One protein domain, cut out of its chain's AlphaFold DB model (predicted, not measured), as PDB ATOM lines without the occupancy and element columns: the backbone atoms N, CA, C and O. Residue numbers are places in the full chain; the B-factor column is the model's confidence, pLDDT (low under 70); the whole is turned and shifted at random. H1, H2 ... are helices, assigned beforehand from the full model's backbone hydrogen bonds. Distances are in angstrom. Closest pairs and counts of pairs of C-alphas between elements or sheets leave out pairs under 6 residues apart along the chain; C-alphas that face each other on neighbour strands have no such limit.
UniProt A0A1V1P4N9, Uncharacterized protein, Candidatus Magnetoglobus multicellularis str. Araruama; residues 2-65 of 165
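AT A GLANCE: This is residues 2 to 65 of the 165 residues of an uncharacterized protein of Candidatus Magnetoglobus multicellularis str. Araruama (UniProt A0A1V1P4N9). Three 12-residue helices, H2, H3 and H4, fan out from one corner, where the end of H2 meets the starts of H3 and H4; short H1 lies near the far ends of H2 and H3. Residues 39 to 53 fold back from H3 to H4. The printed part has 64 residues with four named helices, H1 to H4 in order, and no named strand: all helix, compact, radius of gyration of the C-alphas 11.1 A, spans 29 by 25 by 16 A.

HOW THE PARTS SIT: H3, residues 27 to 38, touches H4, residues 54 to 65, through residues 28 to 33 and 54 to 57 alone, closest C-alphas Tyr 29 and Leu 54, 4.9 A, at 35.4 degrees, only just steep, the same way. H2, residues 12 to 23, only just touches H3, with 3 pairs of C-alphas within 8 A, closest Ser 23 and Tyr 29, 5.5 A, through residues 19 to 23 and 29 to 30 alone, at a steep tilt of 52 degrees, opposite ways. H1, residues 2 to 7, is close but not clearly touching H2, closest C-alphas Ile 5 and Thr 12, 7.0 A; H1 and H4 are apart. Every O i to N i+4 pair is within hydrogen-bond range in H1, H2 and H4, and 7 of 8 in H3.

IN THESE COORDINATES: H1 begins at C-alpha 2 (150.655, 179.422, 140.957) and is 8.7 A long; H2 is 16.2 A, H3 17.1 A; H4, 16.8 A, ends at C-alpha 65 (136.606, 171.109, 161.418).

THE WHOLE: The C-alphas farthest apart, Asp 13 and Met 65, are 31.3 A apart. The printed part has no cut; the link from H3 to H4 is long, and no printed residue is under 70 in pLDDT.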
ATOM      1  N   GLN A   2     149.694 180.027 141.920       87.69
ATOM      2  CA  GLN A   2     150.655 179.422 140.957       87.69
ATOM      3  C   GLN A   2     151.641 178.399 141.556       87.69
ATOM      4  O   GLN A   2     151.929 177.373 140.945       87.69
ATOM      5  N   VAL A   3     152.129 178.655 142.774       88.44
ATOM      6  CA  VAL A   3     153.012 177.728 143.500       88.44
ATOM      7  C   VAL A   3     152.343 176.370 143.724       88.44
ATOM      8  O   VAL A   3     153.006 175.345 143.607       88.44
ATOM      9  N   GLN A   4     151.043 176.351 144.034       90.56
ATOM     10  CA  GLN A   4     150.312 175.111 144.280       90.56
ATOM     11  C   GLN A   4     150.038 174.349 142.981       90.56
ATOM     12  O   GLN A   4     150.246 173.143 142.950       90.56
ATOM     13  N   ILE A   5     149.674 175.049 141.899       91.12
ATOM     14  CA  ILE A   5     149.512 174.440 140.565       91.12
ATOM     15  C   ILE A   5     150.806 173.723 140.155       91.12
ATOM     16  O   ILE A   5     150.778 172.553 139.790       91.12
ATOM     17  N   LYS A   6     151.960 174.382 140.332       90.31
ATOM     18  CA  LYS A   6     153.268 173.780 140.048       90.31
ATOM     19  C   LYS A   6     153.563 172.551 140.917       90.31
ATOM     20  O   LYS A   6     154.151 171.599 140.423       90.31
ATOM     21  N   LYS A   7     153.173 172.562 142.197       90.75
ATOM     22  CA  LYS A   7     153.331 171.404 143.099       90.75
ATOM     23  C   LYS A   7     152.472 170.209 142.695       90.75
ATOM     24  O   LYS A   7     152.855 169.085 142.983       90.75
ATOM     25  N   TRP A   8     151.329 170.453 142.063       92.88
ATOM     26  CA  TRP A   8     150.492 169.398 141.498       92.88
ATOM     27  C   TRP A   8     151.001 168.870 140.156       92.88
ATOM     28  O   TRP A   8     150.403 167.936 139.639       92.88
ATOM     29  N   GLU A   9     152.093 169.427 139.618       93.81
ATOM     30  CA  GLU A   9     152.712 168.993 138.358       93.81
ATOM     31  C   GLU A   9     151.734 169.019 137.165       93.81
ATOM     32  O   GLU A   9     151.791 168.173 136.277       93.81
ATOM     33  N   ILE A  10     150.838 170.014 137.140       93.88
ATOM     34  CA  ILE A  10     149.864 170.236 136.061       93.88
ATOM     35  C   ILE A  10     150.023 171.620 135.429       93.88
ATOM     36  O   ILE A  10     150.502 172.565 136.060       93.88
ATOM     37  N   GLU A  11     149.548 171.748 134.192       95.00
ATOM     38  CA  GLU A  11     149.442 173.030 133.497       95.00
ATOM     39  C   GLU A  11     148.230 173.840 133.979       95.00
ATOM     40  O   GLU A  11     147.253 173.305 134.515       95.00
ATOM     41  N   THR A  12     148.277 175.158 133.767       95.00
ATOM     42  CA  THR A  12     147.199 176.064 134.206       95.00
ATOM     43  C   THR A  12     145.876 175.762 133.500       95.00
ATOM     44  O   THR A  12     144.837 175.774 134.154       95.00
ATOM     45  N   ASP A  13     145.906 175.430 132.208       96.38
ATOM     46  CA  ASP A  13     144.694 175.101 131.448       96.38
ATOM     47  C   ASP A  13     144.037 173.816 131.975       96.38
ATOM     48  O   ASP A  13     142.838 173.797 132.234       96.38
ATOM     49  N   THR A  14     144.832 172.785 132.290       96.00
ATOM     50  CA  THR A  14     144.336 171.562 132.946       96.00
ATOM     51  C   THR A  14     143.706 171.861 134.307       96.00
ATOM     52  O   THR A  14     142.674 171.294 134.655       96.00
ATOM     53  N   PHE A  15     144.304 172.761 135.092       95.62
ATOM     54  CA  PHE A  15     143.723 173.177 136.368       95.62
ATOM     55  C   PHE A  15     142.374 173.887 136.185       95.62
ATOM     56  O   PHE A  15     141.442 173.633 136.950       95.62
ATOM     57  N   ILE A  16     142.254 174.747 135.169       95.75
ATOM     58  CA  ILE A  16     140.996 175.418 134.824       95.75
ATOM     59  C   ILE A  16     139.933 174.386 134.434       95.75
ATOM     60  O   ILE A  16     138.836 174.445 134.987       95.75
ATOM     61  N   ASP A  17     140.257 173.418 133.574       96.44
ATOM     62  CA  ASP A  17     139.319 172.368 133.150       96.44
ATOM     63  C   ASP A  17     138.796 171.548 134.340       96.44
ATOM     64  O   ASP A  17     137.590 171.322 134.463       96.44
ATOM     65  N   ILE A  18     139.681 171.177 135.274       95.88
ATOM     66  CA  ILE A  18     139.292 170.476 136.508       95.88
ATOM     67  C   ILE A  18     138.336 171.333 137.339       95.88
ATOM     68  O   ILE A  18     137.338 170.831 137.850       95.88
ATOM     69  N   LEU A  19     138.621 172.627 137.504       96.00
ATOM     70  CA  LEU A  19     137.751 173.517 138.269       96.00
ATOM     71  C   LEU A  19     136.397 173.738 137.592       96.00
ATOM     72  O   LEU A  19     135.396 173.837 138.298       96.00
ATOM     73  N   VAL A  20     136.353 173.810 136.259       96.44
ATOM     74  CA  VAL A  20     135.105 173.914 135.493       96.44
ATOM     75  C   VAL A  20     134.229 172.694 135.768       96.44
ATOM     76  O   VAL A  20     133.090 172.874 136.201       96.44
ATOM     77  N   ASP A  21     134.779 171.487 135.623       96.81
ATOM     78  CA  ASP A  21     134.074 170.228 135.888       96.81
ATOM     79  C   ASP A  21     133.612 170.134 137.352       96.81
ATOM     80  O   ASP A  21     132.421 170.026 137.644       96.81
ATOM     81  N   LYS A  22     134.541 170.314 138.301       96.50
ATOM     82  CA  LYS A  22     134.261 170.223 139.742       96.50
ATOM     83  C   LYS A  22     133.314 171.307 140.248       96.50
ATOM     84  O   LYS A  22     132.708 171.118 141.295       96.50
ATOM     85  N   SER A  23     133.193 172.449 139.573       96.00
ATOM     86  CA  SER A  23     132.285 173.515 140.013       96.00
ATOM     87  C   SER A  23     130.814 173.214 139.750       96.00
ATOM     88  O   SER A  23     129.964 173.857 140.366       96.00
ATOM     89  N   GLU A  24     130.512 172.298 138.824       95.44
ATOM     90  CA  GLU A  24     129.152 172.019 138.345       95.44
ATOM     91  C   GLU A  24     128.409 173.301 137.900       95.44
ATOM     92  O   GLU A  24     127.199 173.446 138.068       95.44
ATOM     93  N   GLY A  25     129.150 174.286 137.374       93.12
ATOM     94  CA  GLY A  25     128.614 175.588 136.961       93.12
ATOM     95  C   GLY A  25     128.274 176.544 138.113       93.12
ATOM     96  O   GLY A  25     127.759 177.638 137.872       93.12
ATOM     97  N   ASN A  26     128.570 176.184 139.364       93.62
ATOM     98  CA  ASN A  26     128.283 177.013 140.528       93.62
ATOM     99  C   ASN A  26     129.489 177.888 140.906       93.62
ATOM    100  O   ASN A  26     130.446 177.424 141.525       93.62
ATOM    101  N   PHE A  27     129.431 179.190 140.610       92.56
ATOM    102  CA  PHE A  27     130.531 180.119 140.907       92.56
ATOM    103  C   PHE A  27     130.917 180.166 142.400       92.56
ATOM    104  O   PHE A  27     132.069 180.467 142.730       92.56
ATOM    105  N   MET A  28     129.982 179.857 143.310       92.12
ATOM    106  CA  MET A  28     130.264 179.835 144.744       92.12
ATOM    107  C   MET A  28     131.255 178.744 145.126       92.12
ATOM    108  O   MET A  28     132.031 178.929 146.063       92.12
ATOM    109  N   TYR A  29     131.302 177.650 144.365       95.19
ATOM    110  CA  TYR A  29     132.341 176.639 144.515       95.19
ATOM    111  C   TYR A  29     133.731 177.272 144.377       95.19
ATOM    112  O   TYR A  29     134.557 177.162 145.281       95.19
ATOM    113  N   LEU A  30     133.966 178.035 143.303       95.00
ATOM    114  CA  LEU A  30     135.249 178.702 143.055       95.00
ATOM    115  C   LEU A  30     135.565 179.748 144.129       95.00
ATOM    116  O   LEU A  30     136.705 179.842 144.589       95.00
ATOM    117  N   ARG A  31     134.547 180.502 144.569       92.69
ATOM    118  CA  ARG A  31     134.668 181.516 145.628       92.69
ATOM    119  C   ARG A  31     135.175 180.936 146.950       92.69
ATOM    120  O   ARG A  31     135.836 181.665 147.682       92.69
ATOM    121  N   HIS A  32     134.894 179.666 147.239       91.94
ATOM    122  CA  HIS A  32     135.318 178.998 148.468       91.94
ATOM    123  C   HIS A  32     136.556 178.106 148.296       91.94
ATOM    124  O   HIS A  32     137.440 178.079 149.154       91.94
ATOM    125  N   VAL A  33     136.649 177.378 147.184       94.19
ATOM    126  CA  VAL A  33     137.735 176.423 146.932       94.19
ATOM    127  C   VAL A  33     139.046 177.140 146.654       94.19
ATOM    128  O   VAL A  33     140.069 176.741 147.204       94.19
ATOM    129  N   LEU A  34     139.038 178.225 145.871       94.19
ATOM    130  CA  LEU A  34     140.272 178.941 145.545       94.19
ATOM    131  C   LEU A  34     140.943 179.531 146.799       94.19
ATOM    132  O   LEU A  34     142.111 179.204 147.018       94.19
ATOM    133  N   PRO A  35     140.254 180.291 147.681       92.31
ATOM    134  CA  PRO A  35     140.871 180.758 148.925       92.31
ATOM    135  C   PRO A  35     141.318 179.619 149.846       92.31
ATOM    136  O   PRO A  35     142.371 179.724 150.466       92.31
ATOM    137  N   ALA A  36     140.568 178.513 149.904       91.38
ATOM    138  CA  ALA A  36     140.949 177.341 150.690       91.38
ATOM    139  C   ALA A  36     142.240 176.676 150.176       91.38
ATOM    140  O   ALA A  36     143.076 176.234 150.966       91.38
ATOM    141  N   ILE A  37     142.448 176.628 148.857       92.56
ATOM    142  CA  ILE A  37     143.720 176.185 148.271       92.56
ATOM    143  C   ILE A  37     144.845 177.137 148.695       92.56
ATOM    144  O   ILE A  37     145.908 176.684 149.123       92.56
ATOM    145  N   GLU A  38     144.620 178.451 148.620       91.00
ATOM    146  CA  GLU A  38     145.632 179.456 148.971       91.00
ATOM    147  C   GLU A  38     145.980 179.485 150.458       91.00
ATOM    148  O   GLU A  38     147.142 179.692 150.804       91.00
ATOM    149  N   SER A  39     145.011 179.209 151.332       88.56
ATOM    150  CA  SER A  39     145.226 179.081 152.775       88.56
ATOM    151  C   SER A  39     145.907 177.766 153.167       88.56
ATOM    152  O   SER A  39     146.146 177.518 154.346       88.56
ATOM    153  N   GLY A  40     146.198 176.902 152.194       87.19
ATOM    154  CA  GLY A  40     146.939 175.669 152.390       87.19
ATOM    155  C   GLY A  40     146.089 174.439 152.720       87.19
ATOM    156  O   GLY A  40     146.641 173.377 152.999       87.19
ATOM    157  N   ARG A  41     144.756 174.544 152.672       85.06
ATOM    158  CA  ARG A  41     143.834 173.478 153.100       85.06
ATOM    159  C   ARG A  41     143.940 172.202 152.262       85.06
ATOM    160  O   ARG A  41     143.714 171.116 152.780       85.06
ATOM    161  N   PHE A  42     144.324 172.338 150.994       85.75
ATOM    162  CA  PHE A  42     144.487 171.234 150.042       85.75
ATOM    163  C   PHE A  42     145.958 170.978 149.668       85.75
ATOM    164  O   PHE A  42     146.239 170.380 148.634       85.75
ATOM    165  N   VAL A  43     146.922 171.439 150.477       79.69
ATOM    166  CA  VAL A  43     148.357 171.367 150.124       79.69
ATOM    167  C   VAL A  43     148.884 169.938 150.023       79.69
ATOM    168  O   VAL A  43     149.738 169.681 149.179       79.69
ATOM    169  N   SER A  44     148.396 169.026 150.865       74.50
ATOM    170  CA  SER A  44     148.781 167.607 150.853       74.50
ATOM    171  C   SER A  44     147.914 166.744 149.935       74.50
ATOM    172  O   SER A  44     148.144 165.544 149.842       74.50
ATOM    173  N   ALA A  45     146.895 167.333 149.314       77.38
ATOM    174  CA  ALA A  45     145.951 166.635 148.459       77.38
ATOM    175  C   ALA A  45     146.440 166.638 147.004       77.38
ATOM    176  O   ALA A  45     147.180 167.535 146.593       77.38
ATOM    177  N   SER A  46     145.998 165.667 146.208       86.81
ATOM    178  CA  SER A  46     146.033 165.768 144.750       86.81
ATOM    179  C   SER A  46     144.997 166.791 144.280       86.81
ATOM    180  O   SER A  46     143.958 166.974 144.911       86.81
ATOM    181  N   VAL A  47     145.225 167.422 143.125       87.25
ATOM    182  CA  VAL A  47     144.205 168.262 142.470       87.25
ATOM    183  C   VAL A  47     142.887 167.498 142.248       87.25
ATOM    184  O   VAL A  47     141.806 168.081 142.303       87.25
ATOM    185  N   ASN A  48     142.958 166.175 142.066       87.69
ATOM    186  CA  ASN A  48     141.787 165.323 141.852       87.69
ATOM    187  C   ASN A  48     140.949 165.112 143.123       87.69
ATOM    188  O   ASN A  48     139.752 164.822 143.017       87.69
ATOM    189  N   ASP A  49     141.551 165.317 144.298       89.25
ATOM    190  CA  ASP A  49     140.899 165.198 145.607       89.25
ATOM    191  C   ASP A  49     140.068 166.441 145.957       89.25
ATOM    192  O   ASP A  49     139.377 166.465 146.980       89.25
ATOM    193  N   LEU A  50     140.110 167.484 145.118       92.88
ATOM    194  CA  LEU A  50     139.201 168.613 145.259       92.88
ATOM    195  C   LEU A  50     137.744 168.113 145.209       92.88
ATOM    196  O   LEU A  50     137.399 167.265 144.368       92.88
ATOM    197  N   PRO A  51     136.878 168.621 146.105       94.38
ATOM    198  CA  PRO A  51     135.493 168.176 146.190       94.38
ATOM    199  C   PRO A  51     134.762 168.441 144.870       94.38
ATOM    200  O   PRO A  51     134.934 169.490 144.274       94.38
ATOM    201  N   ALA A  52     133.935 167.511 144.399       95.12
ATOM    202  CA  ALA A  52     133.073 167.773 143.244       95.12
ATOM    203  C   ALA A  52     131.785 168.462 143.711       95.12
ATOM    204  O   ALA A  52     131.042 167.879 144.488       95.12
ATOM    205  N   GLY A  53     131.523 169.690 143.286       95.50
ATOM    206  CA  GLY A  53     130.324 170.439 143.645       95.50
ATOM    207  C   GLY A  53     130.406 171.137 145.006       95.50
ATOM    208  O   GLY A  53     131.197 170.808 145.899       95.50
ATOM    209  N   LEU A  54     129.548 172.146 145.176       94.69
ATOM    210  CA  LEU A  54     129.543 173.026 146.350       94.69
ATOM    211  C   LEU A  54     129.145 172.299 147.646       94.69
ATOM    212  O   LEU A  54     129.723 172.553 148.701       94.69
ATOM    213  N   ILE A  55     128.202 171.357 147.569       95.06
ATOM    214  CA  ILE A  55     127.763 170.581 148.738       95.06
ATOM    215  C   ILE A  55     128.896 169.693 149.264       95.06
ATOM    216  O   ILE A  55     129.155 169.667 150.468       95.06
ATOM    217  N   ASN A  56     129.643 169.024 148.379       95.31
ATOM    218  CA  ASN A  56     130.786 168.209 148.800       95.31
ATOM    219  C   ASN A  56     131.901 169.073 149.406       95.31
ATOM    220  O   ASN A  56     132.582 168.626 150.330       95.31
ATOM    221  N   TYR A  57     132.062 170.319 148.945       95.38
ATOM    222  CA  TYR A  57     132.961 171.273 149.588       95.38
ATOM    223  C   TYR A  57     132.522 171.589 151.027       95.38
ATOM    224  O   TYR A  57     133.353 171.525 151.940       95.38
ATOM    225  N   TYR A  58     131.235 171.872 151.256       95.81
ATOM    226  CA  TYR A  58     130.712 172.111 152.605       95.81
ATOM    227  C   TYR A  58     130.883 170.892 153.506       95.81
ATOM    228  O   TYR A  58     131.389 171.032 154.619       95.81
ATOM    229  N   ARG A  59     130.569 169.690 153.010       95.75
ATOM    230  CA  ARG A  59     130.756 168.442 153.759       95.75
ATOM    231  C   ARG A  59     132.219 168.212 154.130       95.75
ATOM    232  O   ARG A  59     132.521 167.888 155.274       95.75
ATOM    233  N   SER A  60     133.134 168.430 153.184       93.88
ATOM    234  CA  SER A  60     134.576 168.356 153.435       93.88
ATOM    235  C   SER A  60     135.018 169.369 154.498       93.88
ATOM    236  O   SER A  60     135.774 169.013 155.399       93.88
ATOM    237  N   HIS A  61     134.523 170.613 154.442       93.50
ATOM    238  CA  HIS A  61     134.830 171.644 155.445       93.50
ATOM    239  C   HIS A  61     134.324 171.256 156.826       93.50
ATOM    240  O   HIS A  61     135.081 171.275 157.795       93.50
ATOM    241  N   TRP A  62     133.065 170.847 156.896       95.88
ATOM    242  CA  TRP A  62     132.421 170.421 158.125       95.88
ATOM    243  C   TRP A  62     133.168 169.260 158.792       95.88
ATOM    244  O   TRP A  62     133.487 169.328 159.978       95.88
ATOM    245  N   ASN A  63     133.514 168.227 158.018       94.56
ATOM    246  CA  ASN A  63     134.241 167.064 158.523       94.56
ATOM    247  C   ASN A  63     135.655 167.419 158.978       94.56
ATOM    248  O   ASN A  63     136.061 166.986 160.050       94.56
ATOM    249  N   GLN A  64     136.375 168.261 158.235       91.62
ATOM    250  CA  GLN A  64     137.712 168.684 158.640       91.62
ATOM    251  C   GLN A  64     137.697 169.447 159.970       91.62
ATOM    252  O   GLN A  64     138.516 169.169 160.844       91.62
ATOM    253  N   MET A  65     136.760 170.384 160.149       91.75
ATOM    254  CA  MET A  65     136.606 171.109 161.418       91.75
ATOM    255  C   MET A  65     136.247 170.159 162.567       91.75
ATOM    256  O   MET A  65     136.739 170.312 163.683       91.75
TER     257      MET A  65